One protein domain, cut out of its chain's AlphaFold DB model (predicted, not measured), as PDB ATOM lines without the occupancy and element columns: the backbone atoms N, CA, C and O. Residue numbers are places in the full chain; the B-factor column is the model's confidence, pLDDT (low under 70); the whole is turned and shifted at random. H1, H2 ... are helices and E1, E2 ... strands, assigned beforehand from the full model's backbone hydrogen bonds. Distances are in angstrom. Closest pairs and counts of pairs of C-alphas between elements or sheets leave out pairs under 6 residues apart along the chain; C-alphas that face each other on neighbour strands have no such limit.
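AT A GLANCE: This is residues 11 to 119 of the 120 residues of an uncharacterized protein of Snodgrassella alvi (UniProt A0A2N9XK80). A twisted four-stranded sheet has H2 and the long H4 packed over one face, H4 running along edge strand E4. H3 is on the opposite face, near the beginning of E4, and short H1 only grazes the sheet. The 109 printed residues include four named helices and four named strands, ordered H1 E1 E2 H2 E3 H3 E4 H4. The mixed sheet runs E1 E3 E2 E4, and the class is mixed, helices and strands. The whole is compact and rounded, with radius of gyration of the C-alphas 13.2 A and spans of 36 by 34 by 22 A.

HOW THE PARTS SIT: Inner strands E3, residues 64 to 68, and E2, residues 46 to 49, are parallel, with N 47 and O 64 2.9 A apart, within hydrogen-bond range. Edge strand E1, residues 32 to 36, is antiparallel to E3, with N 33 to O 67 at 2.8 A. Edge strand E4, residues 89 to 96, is antiparallel to E2, with N 92 to O 48 at 2.8 A. H2, residues 52 to 59, lies over E3 and E2 at a height over the sheet of 7.7 A; E2, H2 and E3 form a strand-helix-strand unit, two parallel neighbour strands with a helix between, its crossover right-handed. H4, residues 100 to 118, is on the same face, over E4 at 10.3 A. H2 and H4 only just touch, with 3 pairs of C-alphas within 8 A, the closest Leu 58 and Ala 109 at 7.2 A, H4 with residues 109 to 113 alone. H3, residues 79 to 85, is on the opposite face, its closest C-alpha pair with E4 being Ser 80 and Tyr 90 at 6.1 A. H1, residues 19 to 22, only grazes the sheet. In H2, H3 and H4 every O i to N i+4 pair is within hydrogen-bond range; H1 is too short for one.

IN THESE COORDINATES: H1 begins at C-alpha 19, (40.980, 1.824, 27.355). E4 spans 22.9 A and H4 25.4 A, ending at C-alpha 118, (38.133, 5.998, 1.494).

THE WHOLE: The C-alphas of Gly 25 and Gln 119, the two farthest apart, are 38.9 A apart. The printed part has no cut, no link is long, and no printed residue is under 70 in pLDDT.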
ATOM      1  N   ASN A  11      53.391   2.418  19.951       91.38
ATOM      2  CA  ASN A  11      53.806   1.268  20.747       91.38
ATOM      3  C   ASN A  11      53.539   1.583  22.220       91.38
ATOM      4  O   ASN A  11      54.382   2.155  22.912       91.38
ATOM      5  N   ASN A  12      52.351   1.225  22.682       91.00
ATOM      6  CA  ASN A  12      51.865   1.525  24.011       91.00
ATOM      7  C   ASN A  12      52.590   0.683  25.078       91.00
ATOM      8  O   ASN A  12      52.850  -0.511  24.907       91.00
ATOM      9  N   HIS A  13      52.949   1.298  26.201       91.88
ATOM     10  CA  HIS A  13      53.610   0.591  27.298       91.88
ATOM     11  C   HIS A  13      52.557  -0.061  28.215       91.88
ATOM     12  O   HIS A  13      51.501   0.529  28.421       91.88
ATOM     13  N   PRO A  14      52.835  -1.204  28.872       86.38
ATOM     14  CA  PRO A  14      51.925  -1.788  29.872       86.38
ATOM     15  C   PRO A  14      51.606  -0.872  31.068       86.38
ATOM     16  O   PRO A  14      50.649  -1.095  31.792       86.38
ATOM     17  N   ASN A  15      52.427   0.158  31.287       89.81
ATOM     18  CA  ASN A  15      52.208   1.193  32.310       89.81
ATOM     19  C   ASN A  15      51.735   2.522  31.689       89.81
ATOM     20  O   ASN A  15      51.755   3.552  32.357       89.81
ATOM     21  N   GLY A  16      51.431   2.515  30.391       90.12
ATOM     22  CA  GLY A  16      50.929   3.655  29.640       90.12
ATOM     23  C   GLY A  16      49.408   3.741  29.704       90.12
ATOM     24  O   GLY A  16      48.773   3.263  30.647       90.12
ATOM     25  N   LEU A  17      48.819   4.351  28.678       91.88
ATOM     26  CA  LEU A  17      47.371   4.460  28.572       91.88
ATOM     27  C   LEU A  17      46.736   3.086  28.360       91.88
ATOM     28  O   LEU A  17      47.323   2.160  27.810       91.88
ATOM     29  N   SER A  18      45.493   2.961  28.781       94.88
ATOM     30  CA  SER A  18      44.630   1.825  28.509       94.88
ATOM     31  C   SER A  18      43.229   2.341  28.212       94.88
ATOM     32  O   SER A  18      42.843   3.427  28.660       94.88
ATOM     33  N   VAL A  19      42.406   1.527  27.555       95.19
ATOM     34  CA  VAL A  19      40.980   1.824  27.355       95.19
ATOM     35  C   VAL A  19      40.249   2.074  28.687       95.19
ATOM     36  O   VAL A  19      39.228   2.755  28.734       95.19
ATOM     37  N   HIS A  20      40.771   1.563  29.809       94.06
ATOM     38  CA  HIS A  20      40.189   1.775  31.134       94.06
ATOM     39  C   HIS A  20      40.421   3.178  31.698       94.06
ATOM     40  O   HIS A  20      39.588   3.632  32.476       94.06
ATOM     41  N   ASN A  21      41.465   3.898  31.269       93.69
ATOM     42  CA  ASN A  21      41.668   5.300  31.661       93.69
ATOM     43  C   ASN A  21      40.512   6.201  31.219       93.69
ATOM     44  O   ASN A  21      40.270   7.239  31.831       93.69
ATOM     45  N   TYR A  22      39.798   5.779  30.178       92.75
ATOM     46  CA  TYR A  22      38.652   6.482  29.633       92.75
ATOM     47  C   TYR A  22      37.335   6.026  30.273       92.75
ATOM     48  O   TYR A  22      36.349   6.723  30.148       92.75
ATOM     49  N   LYS A  23      37.245   4.904  31.003       91.88
ATOM     50  CA  LYS A  23      35.971   4.509  31.649       91.88
ATOM     51  C   LYS A  23      35.427   5.611  32.568       91.88
ATOM     52  O   LYS A  23      36.177   6.448  33.061       91.88
ATOM     53  N   ALA A  24      34.127   5.567  32.862       86.44
ATOM     54  CA  ALA A  24      33.530   6.432  33.879       86.44
ATOM     55  C   ALA A  24      34.324   6.352  35.199       86.44
ATOM     56  O   ALA A  24      34.591   5.258  35.696       86.44
ATOM     57  N   GLY A  25      34.725   7.510  35.735       85.94
ATOM     58  CA  GLY A  25      35.597   7.618  36.914       85.94
ATOM     59  C   GLY A  25      37.105   7.500  36.634       85.94
ATOM     60  O   GLY A  25      37.900   7.657  37.555       85.94
ATOM     61  N   GLY A  26      37.509   7.242  35.387       88.12
ATOM     62  CA  GLY A  26      38.902   7.224  34.947       88.12
ATOM     63  C   GLY A  26      39.486   8.624  34.726       88.12
ATOM     64  O   GLY A  26      38.764   9.613  34.600       88.12
ATOM     65  N   SER A  27      40.817   8.703  34.649       86.81
ATOM     66  CA  SER A  27      41.561   9.967  34.536       86.81
ATOM     67  C   SER A  27      41.244  10.770  33.271       86.81
ATOM     68  O   SER A  27      41.385  11.985  33.280       86.81
ATOM     69  N   MET A  28      40.807  10.103  32.199       87.75
ATOM     70  CA  MET A  28      40.505  10.722  30.904       87.75
ATOM     71  C   MET A  28      39.000  10.766  30.608       87.75
ATOM     72  O   MET A  28      38.606  11.042  29.477       87.75
ATOM     73  N   ALA A  29      38.152  10.512  31.613       85.44
ATOM     74  CA  ALA A  29      36.717  10.298  31.427       85.44
ATOM     75  C   ALA A  29      35.960  11.491  30.798       85.44
ATOM     76  O   ALA A  29      34.878  11.335  30.242       85.44
ATOM     77  N   GLN A  30      36.494  12.706  30.915       85.19
ATOM     78  CA  GLN A  30      35.851  13.909  30.379       85.19
ATOM     79  C   GLN A  30      36.143  14.129  28.887       85.19
ATOM     80  O   GLN A  30      35.412  14.853  28.218       85.19
ATOM     81  N   ALA A  31      37.194  13.501  28.353       82.44
ATOM     82  CA  ALA A  31      37.663  13.726  26.988       82.44
ATOM     83  C   ALA A  31      36.981  12.826  25.940       82.44
ATOM     84  O   ALA A  31      37.217  12.996  24.743       82.44
ATOM     85  N   MET A  32      36.139  11.869  26.347       88.12
ATOM     86  CA  MET A  32      35.516  10.911  25.429       88.12
ATOM     87  C   MET A  32      33.985  10.918  25.481       88.12
ATOM     88  O   MET A  32      33.363  11.264  26.480       88.12
ATOM     89  N   ASN A  33      33.379  10.526  24.363       91.62
ATOM     90  CA  ASN A  33      31.935  10.420  24.172       91.62
ATOM     91  C   ASN A  33      31.455   8.973  24.372       91.62
ATOM     92  O   ASN A  33      30.479   8.720  25.075       91.62
ATOM     93  N   LYS A  34      32.159   8.001  23.778       95.56
ATOM     94  CA  LYS A  34      31.798   6.577  23.842       95.56
ATOM     95  C   LYS A  34      33.018   5.691  23.998       95.56
ATOM     96  O   LYS A  34      34.117   6.045  23.575       95.56
ATOM     97  N   ILE A  35      32.794   4.512  24.572       96.81
ATOM     98  CA  ILE A  35      33.814   3.479  24.729       96.81
ATOM     99  C   ILE A  35      33.195   2.127  24.403       96.81
ATOM    100  O   ILE A  35      32.119   1.800  24.899       96.81
ATOM    101  N   ALA A  36      33.896   1.345  23.589       97.50
ATOM    102  CA  ALA A  36      33.646  -0.070  23.383       97.50
ATOM    103  C   ALA A  36      34.808  -0.854  23.994       97.50
ATOM    104  O   ALA A  36      35.971  -0.529  23.754       97.50
ATOM    105  N   ILE A  37      34.499  -1.866  24.804       96.56
ATOM    106  CA  ILE A  37      35.504  -2.718  25.443       96.56
ATOM    107  C   ILE A  37      35.185  -4.155  25.092       96.56
ATOM    108  O   ILE A  37      34.119  -4.664  25.434       96.56
ATOM    109  N   SER A  38      36.126  -4.790  24.411       95.31
ATOM    110  CA  SER A  38      36.035  -6.193  24.060       95.31
ATOM    111  C   SER A  38      36.479  -7.044  25.251       95.31
ATOM    112  O   SER A  38      37.562  -6.811  25.790       95.31
ATOM    113  N   PRO A  39      35.675  -8.031  25.687       88.38
ATOM    114  CA  PRO A  39      35.935  -8.786  26.914       88.38
ATOM    115  C   PRO A  39      37.225  -9.622  26.879       88.38
ATOM    116  O   PRO A  39      37.723  -9.990  27.937       88.38
ATOM    117  N   ASN A  40      37.778  -9.898  25.692       83.94
ATOM    118  CA  ASN A  40      38.950 -10.761  25.509       83.94
ATOM    119  C   ASN A  40      40.188 -10.018  24.970       83.94
ATOM    120  O   ASN A  40      41.162 -10.664  24.588       83.94
ATOM    121  N   SER A  41      40.155  -8.683  24.916       90.25
ATOM    122  CA  SER A  41      41.259  -7.869  24.392       90.25
ATOM    123  C   SER A  41      42.085  -7.256  25.526       90.25
ATOM    124  O   SER A  41      41.527  -6.807  26.527       90.25
ATOM    125  N   ASP A  42      43.410  -7.191  25.361       95.19
ATOM    126  CA  ASP A  42      44.291  -6.472  26.293       95.19
ATOM    127  C   ASP A  42      43.872  -4.991  26.353       95.19
ATOM    128  O   ASP A  42      43.616  -4.358  25.329       95.19
ATOM    129  N   ALA A  43      43.764  -4.428  27.558       95.25
ATOM    130  CA  ALA A  43      43.284  -3.063  27.754       95.25
ATOM    131  C   ALA A  43      44.220  -1.993  27.156       95.25
ATOM    132  O   ALA A  43      43.779  -0.864  26.937       95.25
ATOM    133  N   HIS A  44      45.486  -2.331  26.905       96.44
ATOM    134  CA  HIS A  44      46.482  -1.472  26.262       96.44
ATOM    135  C   HIS A  44      46.490  -1.593  24.733       96.44
ATOM    136  O   HIS A  44      47.160  -0.789  24.089       96.44
ATOM    137  N   ASP A  45      45.739  -2.549  24.176       97.31
ATOM    138  CA  ASP A  45      45.460  -2.679  22.748       97.31
ATOM    139  C   ASP A  45      44.097  -2.036  22.454       97.31
ATOM    140  O   ASP A  45      43.042  -2.641  22.680       97.31
ATOM    141  N   PHE A  46      44.092  -0.786  21.990       98.19
ATOM    142  CA  PHE A  46      42.862  -0.054  21.695       98.19
ATOM    143  C   PHE A  46      43.023   0.963  20.566       98.19
ATOM    144  O   PHE A  46      44.118   1.389  20.213       98.19
ATOM    145  N   PHE A  47      41.894   1.364  19.994       98.69
ATOM    146  CA  PHE A  47      41.838   2.485  19.069       98.69
ATOM    147  C   PHE A  47      41.341   3.736  19.775       98.69
ATOM    148  O   PHE A  47      40.365   3.685  20.525       98.69
ATOM    149  N   TYR A  48      41.958   4.871  19.471       98.25
ATOM    150  CA  TYR A  48      41.413   6.183  19.796       98.25
ATOM    151  C   TYR A  48      40.989   6.869  18.499       98.25
ATOM    152  O   TYR A  48      41.808   7.044  17.596       98.25
ATOM    153  N   VAL A  49      39.711   7.226  18.381       98.75
ATOM    154  CA  VAL A  49      39.129   7.739  17.133       98.75
ATOM    155  C   VAL A  49      38.353   9.030  17.351       98.75
ATOM    156  O   VAL A  49      37.827   9.276  18.436       98.75
ATOM    157  N   THR A  50      38.239   9.843  16.302       98.50
ATOM    158  CA  THR A  50      37.492  11.115  16.344       98.50
ATOM    159  C   THR A  50      36.131  11.056  15.659       98.50
ATOM    160  O   THR A  50      35.373  12.020  15.752       98.50
ATOM    161  N   THR A  51      35.772   9.947  15.002       98.31
ATOM    162  CA  THR A  51      34.486   9.820  14.299       98.31
ATOM    163  C   THR A  51      33.659   8.630  14.765       98.31
ATOM    164  O   THR A  51      34.171   7.546  15.055       98.31
ATOM    165  N   GLN A  52      32.337   8.826  14.804       98.31
ATOM    166  CA  GLN A  52      31.376   7.773  15.144       98.31
ATOM    167  C   GLN A  52      31.455   6.600  14.154       98.31
ATOM    168  O   GLN A  52      31.350   5.446  14.555       98.31
ATOM    169  N   GLN A  53      31.711   6.888  12.878       98.44
ATOM    170  CA  GLN A  53      31.847   5.889  11.822       98.44
ATOM    171  C   GLN A  53      33.023   4.932  12.061       98.44
ATOM    172  O   GLN A  53      32.845   3.716  11.985       98.44
ATOM    173  N   ALA A  54      34.206   5.458  12.398       98.56
ATOM    174  CA  ALA A  54      35.351   4.629  12.773       98.56
ATOM    175  C   ALA A  54      35.071   3.840  14.059       98.56
ATOM    176  O   ALA A  54      35.397   2.654  14.136       98.56
ATOM    177  N   PHE A  55      34.416   4.473  15.041       98.75
ATOM    178  CA  PHE A  55      34.036   3.816  16.289       98.75
ATOM    179  C   PHE A  55      33.157   2.587  16.039       98.75
ATOM    180  O   PHE A  55      33.514   1.488  16.456       98.75
ATOM    181  N   ASP A  56      32.050   2.749  15.315       98.62
ATOM    182  CA  ASP A  56      31.089   1.672  15.061       98.62
ATOM    183  C   ASP A  56      31.720   0.538  14.235       98.62
ATOM    184  O   ASP A  56      31.528  -0.652  14.520       98.62
ATOM    185  N   PHE A  57      32.532   0.888  13.233       98.69
ATOM    186  CA  PHE A  57      33.216  -0.089  12.389       98.69
ATOM    187  C   PHE A  57      34.209  -0.955  13.177       98.69
ATOM    188  O   PHE A  57      34.259  -2.172  12.980       98.69
ATOM    189  N   LEU A  58      35.014  -0.350  14.051       98.62
ATOM    190  CA  LEU A  58      36.037  -1.068  14.812       98.62
ATOM    191  C   LEU A  58      35.424  -1.818  16.004       98.62
ATOM    192  O   LEU A  58      35.784  -2.968  16.255       98.62
ATOM    193  N   ALA A  59      34.445  -1.220  16.687       98.12
ATOM    194  CA  ALA A  59      33.752  -1.854  17.806       98.12
ATOM    195  C   ALA A  59      32.984  -3.112  17.365       98.12
ATOM    196  O   ALA A  59      33.065  -4.145  18.027       98.12
ATOM    197  N   SER A  60      32.319  -3.075  16.202       97.81
ATOM    198  CA  SER A  60      31.637  -4.252  15.629       97.81
ATOM    199  C   SER A  60      32.581  -5.409  15.263       97.81
ATOM    200  O   SER A  60      32.121  -6.519  15.004       97.81
ATOM    201  N   ARG A  61      33.900  -5.178  15.280       97.31
ATOM    202  CA  ARG A  61      34.953  -6.179  15.052       97.31
ATOM    203  C   ARG A  61      35.649  -6.623  16.342       97.31
ATOM    204  O   ARG A  61      36.715  -7.223  16.278       97.31
ATOM    205  N   ASN A  62      35.034  -6.371  17.500       96.75
ATOM    206  CA  ASN A  62      35.523  -6.774  18.823       96.75
ATOM    207  C   ASN A  62      36.872  -6.145  19.221       96.75
ATOM    208  O   ASN A  62      37.654  -6.756  19.953       96.75
ATOM    209  N   PHE A  63      37.143  -4.916  18.781       98.00
ATOM    210  CA  PHE A  63      38.265  -4.129  19.291       98.00
ATOM    211  C   PHE A  63      37.850  -3.238  20.463       98.00
ATOM    212  O   PHE A  63      36.693  -2.830  20.579       98.00
ATOM    213  N   ASN A  64      38.816  -2.901  21.318       98.44
ATOM    214  CA  ASN A  64      38.667  -1.799  22.261       98.44
ATOM    215  C   ASN A  64      38.721  -0.481  21.482       98.44
ATOM    216  O   ASN A  64      39.645  -0.275  20.693       98.44
ATOM    217  N   VAL A  65      37.754   0.408  21.694       98.56
ATOM    218  CA  VAL A  65      37.682   1.684  20.972       98.56
ATOM    219  C   VAL A  65      37.221   2.798  21.898       98.56
ATOM    220  O   VAL A  65      36.254   2.638  22.639       98.56
ATOM    221  N   VAL A  66      37.887   3.943  21.820       98.19
ATOM    222  CA  VAL A  66      37.522   5.193  22.488       98.19
ATOM    223  C   VAL A  66      37.148   6.209  21.417       98.19
ATOM    224  O   VAL A  66      37.942   6.478  20.519       98.19
ATOM    225  N   LEU A  67      35.948   6.780  21.512       98.50
ATOM    226  CA  LEU A  67      35.512   7.900  20.679       98.50
ATOM    227  C   LEU A  67      35.734   9.211  21.430       98.50
ATOM    228  O   LEU A  67      35.070   9.447  22.438       98.50
ATOM    229  N   GLN A  68      36.605  10.074  20.913       98.06
ATOM    230  CA  GLN A  68      36.833  11.424  21.430       98.06
ATOM    231  C   GLN A  68      35.531  12.236  21.476       98.06
ATOM    232  O   GLN A  68      34.703  12.180  20.564       98.06
ATOM    233  N   ASN A  69      35.358  13.041  22.525       96.38
ATOM    234  CA  ASN A  69      34.336  14.075  22.541       96.38
ATOM    235  C   ASN A  69      34.885  15.351  21.895       96.38
ATOM    236  O   ASN A  69      35.376  16.242  22.580       96.38
ATOM    237  N   ASN A  70      34.774  15.455  20.572       95.38
ATOM    238  CA  ASN A  70      35.303  16.586  19.799       95.38
ATOM    239  C   ASN A  70      34.762  17.964  20.228       95.38
ATOM    240  O   ASN A  70      35.357  18.978  19.879       95.38
ATOM    241  N   GLN A  71      33.637  18.019  20.951       92.94
ATOM    242  CA  GLN A  71      33.043  19.270  21.433       92.94
ATOM    243  C   GLN A  71      33.582  19.714  22.799       92.94
ATOM    244  O   GLN A  71      33.460  20.886  23.140       92.94
ATOM    245  N   GLN A  72      34.112  18.784  23.598       91.62
ATOM    246  CA  GLN A  72      34.513  19.038  24.989       91.62
ATOM    247  C   GLN A  72      35.985  18.738  25.266       91.62
ATOM    248  O   GLN A  72      36.492  19.137  26.314       91.62
ATOM    249  N   VAL A  73      36.665  18.030  24.360       93.25
ATOM    250  CA  VAL A  73      38.092  17.751  24.487       93.25
ATOM    251  C   VAL A  73      38.856  19.072  24.591       93.25
ATOM    252  O   VAL A  73      38.642  19.997  23.806       93.25
ATOM    253  N   GLN A  74      39.704  19.179  25.611       93.12
ATOM    254  CA  GLN A  74      40.561  20.344  25.785       93.12
ATOM    255  C   GLN A  74      41.680  20.308  24.750       93.12
ATOM    256  O   GLN A  74      42.146  19.233  24.378       93.12
ATOM    257  N   ASP A  75      42.116  21.483  24.302       94.19
ATOM    258  CA  ASP A  75      43.306  21.574  23.467       94.19
ATOM    259  C   ASP A  75      44.551  21.310  24.316       94.19
ATOM    260  O   ASP A  75      45.030  22.170  25.055       94.19
ATOM    261  N   ASP A  76      45.018  20.069  24.245       93.75
ATOM    262  CA  ASP A  76      46.201  19.552  24.926       93.75
ATOM    263  C   ASP A  76      47.410  19.436  23.980       93.75
ATOM    264  O   ASP A  76      48.428  18.840  24.335       93.75
ATOM    265  N   GLY A  77      47.308  19.999  22.768       95.62
ATOM    266  CA  GLY A  77      48.327  19.891  21.726       95.62
ATOM    267  C   GLY A  77      48.397  18.521  21.042       95.62
ATOM    268  O   GLY A  77      49.320  18.284  20.257       95.62
ATOM    269  N   SER A  78      47.459  17.606  21.310       95.81
ATOM    270  CA  SER A  78      47.422  16.301  20.648       95.81
ATOM    271  C   SER A  78      47.007  16.397  19.175       95.81
ATOM    272  O   SER A  78      46.203  17.233  18.749       95.81
ATOM    273  N   LEU A  79      47.527  15.466  18.370       97.06
ATOM    274  CA  LEU A  79      47.198  15.383  16.947       97.06
ATOM    275  C   LEU A  79      45.709  15.074  16.706       97.06
ATOM    276  O   LEU A  79      45.161  15.514  15.699       97.06
ATOM    277  N   SER A  80      45.038  14.358  17.618       97.38
ATOM    278  CA  SER A  80      43.604  14.063  17.504       97.38
ATOM    279  C   SER A  80      42.733  15.302  17.689       97.38
ATOM    280  O   SER A  80      41.715  15.439  17.005       97.38
ATOM    281  N   VAL A  81      43.122  16.217  18.584       97.56
ATOM    282  CA  VAL A  81      42.422  17.493  18.765       97.56
ATOM    283  C   VAL A  81      42.602  18.364  17.530       97.56
ATOM    284  O   VAL A  81      41.604  18.802  16.955       97.56
ATOM    285  N   TRP A  82      43.840  18.527  17.054       97.56
ATOM    286  CA  TRP A  82      44.103  19.281  15.828       97.56
ATOM    287  C   TRP A  82      43.339  18.701  14.627       97.56
ATOM    288  O   TRP A  82      42.652  19.436  13.922       97.56
ATOM    289  N   ALA A  83      43.383  17.379  14.419       97.69
ATOM    290  CA  ALA A  83      42.677  16.728  13.315       97.69
ATOM    291  C   ALA A  83      41.159  16.957  13.397       97.69
ATOM    292  O   ALA A  83      40.541  17.341  12.406       97.69
ATOM    293  N   SER A  84      40.575  16.822  14.592       96.31
ATOM    294  CA  SER A  84      39.161  17.124  14.834       96.31
ATOM    295  C   SER A  84      38.806  18.577  14.492       96.31
ATOM    296  O   SER A  84      37.801  18.821  13.826       96.31
ATOM    297  N   GLN A  85      39.626  19.550  14.909       95.69
ATOM    298  CA  GLN A  85      39.423  20.972  14.594       95.69
ATOM    299  C   GLN A  85      39.515  21.253  13.085       95.69
ATOM    300  O   GLN A  85      38.788  22.100  12.573       95.69
ATOM    301  N   GLN A  86      40.381  20.530  12.367       96.12
ATOM    302  CA  GLN A  86      40.529  20.632  10.910       96.12
ATOM    303  C   GLN A  86      39.510  19.792  10.122       96.12
ATOM    304  O   GLN A  86      39.584  19.750   8.896       96.12
ATOM    305  N   GLN A  87      38.565  19.129  10.799       95.69
ATOM    306  CA  GLN A  87      37.591  18.223  10.178       95.69
ATOM    307  C   GLN A  87      38.255  17.079   9.387       95.69
ATOM    308  O   GLN A  87      37.780  16.675   8.327       95.69
ATOM    309  N   ILE A  88      39.371  16.568   9.912       97.56
ATOM    310  CA  ILE A  88      40.103  15.417   9.387       97.56
ATOM    311  C   ILE A  88      39.813  14.220  10.295       97.56
ATOM    312  O   ILE A  88      40.005  14.295  11.513       97.56
ATOM    313  N   ASP A  89      39.378  13.099   9.716       98.00
ATOM    314  CA  ASP A  89      39.196  11.865  10.477       98.00
ATOM    315  C   ASP A  89      40.533  11.417  11.067       98.00
ATOM    316  O   ASP A  89      41.585  11.502  10.428       98.00
ATOM    317  N   TYR A  90      40.496  10.892  12.286       98.56
ATOM    318  CA  TYR A  90      41.691  10.442  12.977       98.56
ATOM    319  C   TYR A  90      41.463   9.082  13.624       98.56
ATOM    320  O   TYR A  90      40.462   8.867  14.314       98.56
ATOM    321  N   ILE A  91      42.415   8.177  13.400       98.75
ATOM    322  CA  ILE A  91      42.501   6.871  14.049       98.75
ATOM    323  C   ILE A  91      43.915   6.722  14.605       98.75
ATOM    324  O   ILE A  91      44.883   6.709  13.848       98.75
ATOM    325  N   ASN A  92      44.039   6.562  15.917       98.50
ATOM    326  CA  ASN A  92      45.278   6.140  16.554       98.50
ATOM    327  C   ASN A  92      45.188   4.664  16.941       98.50
ATOM    328  O   ASN A  92      44.222   4.240  17.579       98.50
ATOM    329  N   VAL A  93      46.202   3.903  16.542       98.38
ATOM    330  CA  VAL A  93      46.404   2.503  16.898       98.38
ATOM    331  C   VAL A  93      47.349   2.449  18.095       98.38
ATOM    332  O   VAL A  93      48.565   2.522  17.929       98.38
ATOM    333  N   GLU A  94      46.795   2.302  19.293       97.62
ATOM    334  CA  GLU A  94      47.561   2.084  20.521       97.62
ATOM    335  C   GLU A  94      47.705   0.575  20.722       97.62
ATOM    336  O   GLU A  94      46.771  -0.080  21.178       97.62
ATOM    337  N   ALA A  95      48.848   0.009  20.330       96.31
ATOM    338  CA  ALA A  95      49.127  -1.415  20.502       96.31
ATOM    339  C   ALA A  95      50.242  -1.614  21.522       96.31
ATOM    340  O   ALA A  95      51.295  -0.977  21.441       96.31
ATOM    341  N   ARG A  96      50.043  -2.520  22.476       94.56
ATOM    342  CA  ARG A  96      51.020  -2.836  23.508       94.56
ATOM    343  C   ARG A  96      52.334  -3.298  22.884       94.56
ATOM    344  O   ARG A  96      52.377  -4.093  21.943       94.56
ATOM    345  N   ILE A  97      53.445  -2.832  23.445       93.06
ATOM    346  CA  ILE A  97      54.775  -3.213  22.978       93.06
ATOM    347  C   ILE A  97      54.919  -4.744  22.959       93.06
ATOM    348  O   ILE A  97      54.562  -5.432  23.916       93.06
ATOM    349  N   ARG A  98      55.476  -5.270  21.861       93.25
ATOM    350  CA  ARG A  98      55.641  -6.710  21.568       93.25
ATOM    351  C   ARG A  98      54.353  -7.480  21.236       93.25
ATOM    352  O   ARG A  98      54.446  -8.672  20.960       93.25
ATOM    353  N   HIS A  99      53.186  -6.839  21.167       94.56
ATOM    354  CA  HIS A  99      51.952  -7.461  20.665       94.56
ATOM    355  C   HIS A  99      51.860  -7.375  19.127       94.56
ATOM    356  O   HIS A  99      50.875  -6.894  18.569       94.56
ATOM    357  N   THR A 100      52.889  -7.841  18.408       94.94
ATOM    358  CA  THR A 100      52.996  -7.674  16.943       94.94
ATOM    359  C   THR A 100      51.807  -8.277  16.191       94.94
ATOM    360  O   THR A 100      51.293  -7.663  15.261       94.94
ATOM    361  N   ALA A 101      51.335  -9.460  16.598       96.69
ATOM    362  CA  ALA A 101      50.182 -10.103  15.965       96.69
ATOM    363  C   ALA A 101      48.893  -9.278  16.142       96.69
ATOM    364  O   ALA A 101      48.147  -9.094  15.181       96.69
ATOM    365  N   THR A 102      48.663  -8.727  17.340       96.62
ATOM    366  CA  THR A 102      47.515  -7.854  17.611       96.62
ATOM    367  C   THR A 102      47.612  -6.555  16.818       96.62
ATOM    368  O   THR A 102      46.647  -6.176  16.161       96.62
ATOM    369  N   GLN A 103      48.783  -5.911  16.790       97.38
ATOM    370  CA  GLN A 103      48.995  -4.684  16.017       97.38
ATOM    371  C   GLN A 103      48.752  -4.913  14.516       97.38
ATOM    372  O   GLN A 103      48.100  -4.097  13.869       97.38
ATOM    373  N   LEU A 104      49.195  -6.045  13.959       98.00
ATOM    374  CA  LEU A 104      48.905  -6.411  12.568       98.00
ATOM    375  C   LEU A 104      47.405  -6.618  12.317       98.00
ATOM    376  O   LEU A 104      46.894  -6.173  11.288       98.00
ATOM    377  N   ALA A 105      46.681  -7.248  13.248       98.12
ATOM    378  CA  ALA A 105      45.228  -7.398  13.149       98.12
ATOM    379  C   ALA A 105      44.508  -6.038  13.206       98.12
ATOM    380  O   ALA A 105      43.589  -5.790  12.426       98.12
ATOM    381  N   MET A 106      44.968  -5.132  14.072       98.44
ATOM    382  CA  MET A 106      44.461  -3.762  14.164       98.44
ATOM    383  C   MET A 106      44.706  -2.980  12.865       98.44
ATOM    384  O   MET A 106      43.779  -2.378  12.328       98.44
ATOM    385  N   LEU A 107      45.917  -3.037  12.307       98.44
ATOM    386  CA  LEU A 107      46.244  -2.379  11.035       98.44
ATOM    387  C   LEU A 107      45.470  -2.974   9.857       98.44
ATOM    388  O   LEU A 107      45.027  -2.235   8.982       98.44
ATOM    389  N   SER A 108      45.233  -4.287   9.861       98.50
ATOM    390  CA  SER A 108      44.379  -4.943   8.863       98.50
ATOM    391  C   SER A 108      42.932  -4.446   8.946       98.50
ATOM    392  O   SER A 108      42.287  -4.242   7.917       98.50
ATOM    393  N   ALA A 109      42.420  -4.191  10.155       98.62
ATOM    394  CA  ALA A 109      41.102  -3.592  10.342       98.62
ATOM    395  C   ALA A 109      41.052  -2.139   9.841       98.62
ATOM    396  O   ALA A 109      40.084  -1.762   9.180       98.62
ATOM    397  N   VAL A 110      42.100  -1.343  10.089       98.50
ATOM    398  CA  VAL A 110      42.214   0.023   9.544       98.50
ATOM    399  C   VAL A 110      42.286   0.002   8.019       98.50
ATOM    400  O   VAL A 110      41.606   0.787   7.365       98.50
ATOM    401  N   TRP A 111      43.030  -0.932   7.430       98.38
ATOM    402  CA  TRP A 111      43.071  -1.103   5.980       98.38
ATOM    403  C   TRP A 111      41.686  -1.428   5.406       98.38
ATOM    404  O   TRP A 111      41.232  -0.761   4.479       98.38
ATOM    405  N   ALA A 112      40.952  -2.370   6.007       98.44
ATOM    406  CA  ALA A 112      39.582  -2.682   5.595       98.44
ATOM    407  C   ALA A 112      38.629  -1.475   5.735       98.44
ATOM    408  O   ALA A 112      37.768  -1.261   4.881       98.44
ATOM    409  N   TYR A 113      38.793  -0.660   6.784       98.38
ATOM    410  CA  TYR A 113      38.056   0.598   6.955       98.38
ATOM    411  C   TYR A 113      38.340   1.575   5.808       98.38
ATOM    412  O   TYR A 113      37.421   2.152   5.223       98.38
ATOM    413  N   MET A 114      39.616   1.730   5.452       97.81
ATOM    414  CA  MET A 114      40.054   2.596   4.361       97.81
ATOM    415  C   MET A 114      39.502   2.129   3.009       97.81
ATOM    416  O   MET A 114      38.975   2.946   2.257       97.81
ATOM    417  N   GLN A 115      39.520   0.826   2.727       97.44
ATOM    418  CA  GLN A 115      38.905   0.275   1.517       97.44
ATOM    419  C   GLN A 115      37.405   0.595   1.446       97.44
ATOM    420  O   GLN A 115      36.906   1.026   0.408       97.44
ATOM    421  N   GLN A 116      36.686   0.439   2.563       97.31
ATOM    422  CA  GLN A 116      35.236   0.635   2.598       97.31
ATOM    423  C   GLN A 116      34.814   2.106   2.463       97.31
ATOM    424  O   GLN A 116      33.812   2.391   1.808       97.31
ATOM    425  N   TYR A 117      35.538   3.039   3.086       96.94
ATOM    426  CA  TYR A 117      35.075   4.429   3.217       96.94
ATOM    427  C   TYR A 117      35.944   5.467   2.509       96.94
ATOM    428  O   TYR A 117      35.494   6.587   2.275       96.94
ATOM    429  N   TYR A 118      37.168   5.101   2.133       94.06
ATOM    430  CA  TYR A 118      38.133   5.998   1.494       94.06
ATOM    431  C   TYR A 118      38.516   5.568   0.075       94.06
ATOM    432  O   TYR A 118      39.100   6.394  -0.636       94.06
ATOM    433  N   GLN A 119      38.098   4.365  -0.349       86.06
ATOM    434  CA  GLN A 119      38.258   3.810  -1.702       86.06
ATOM    435  C   GLN A 119      39.723   3.753  -2.155       86.06
ATOM    436  O   GLN A 119      40.059   4.169  -3.264       86.06
TER     437      GLN A 119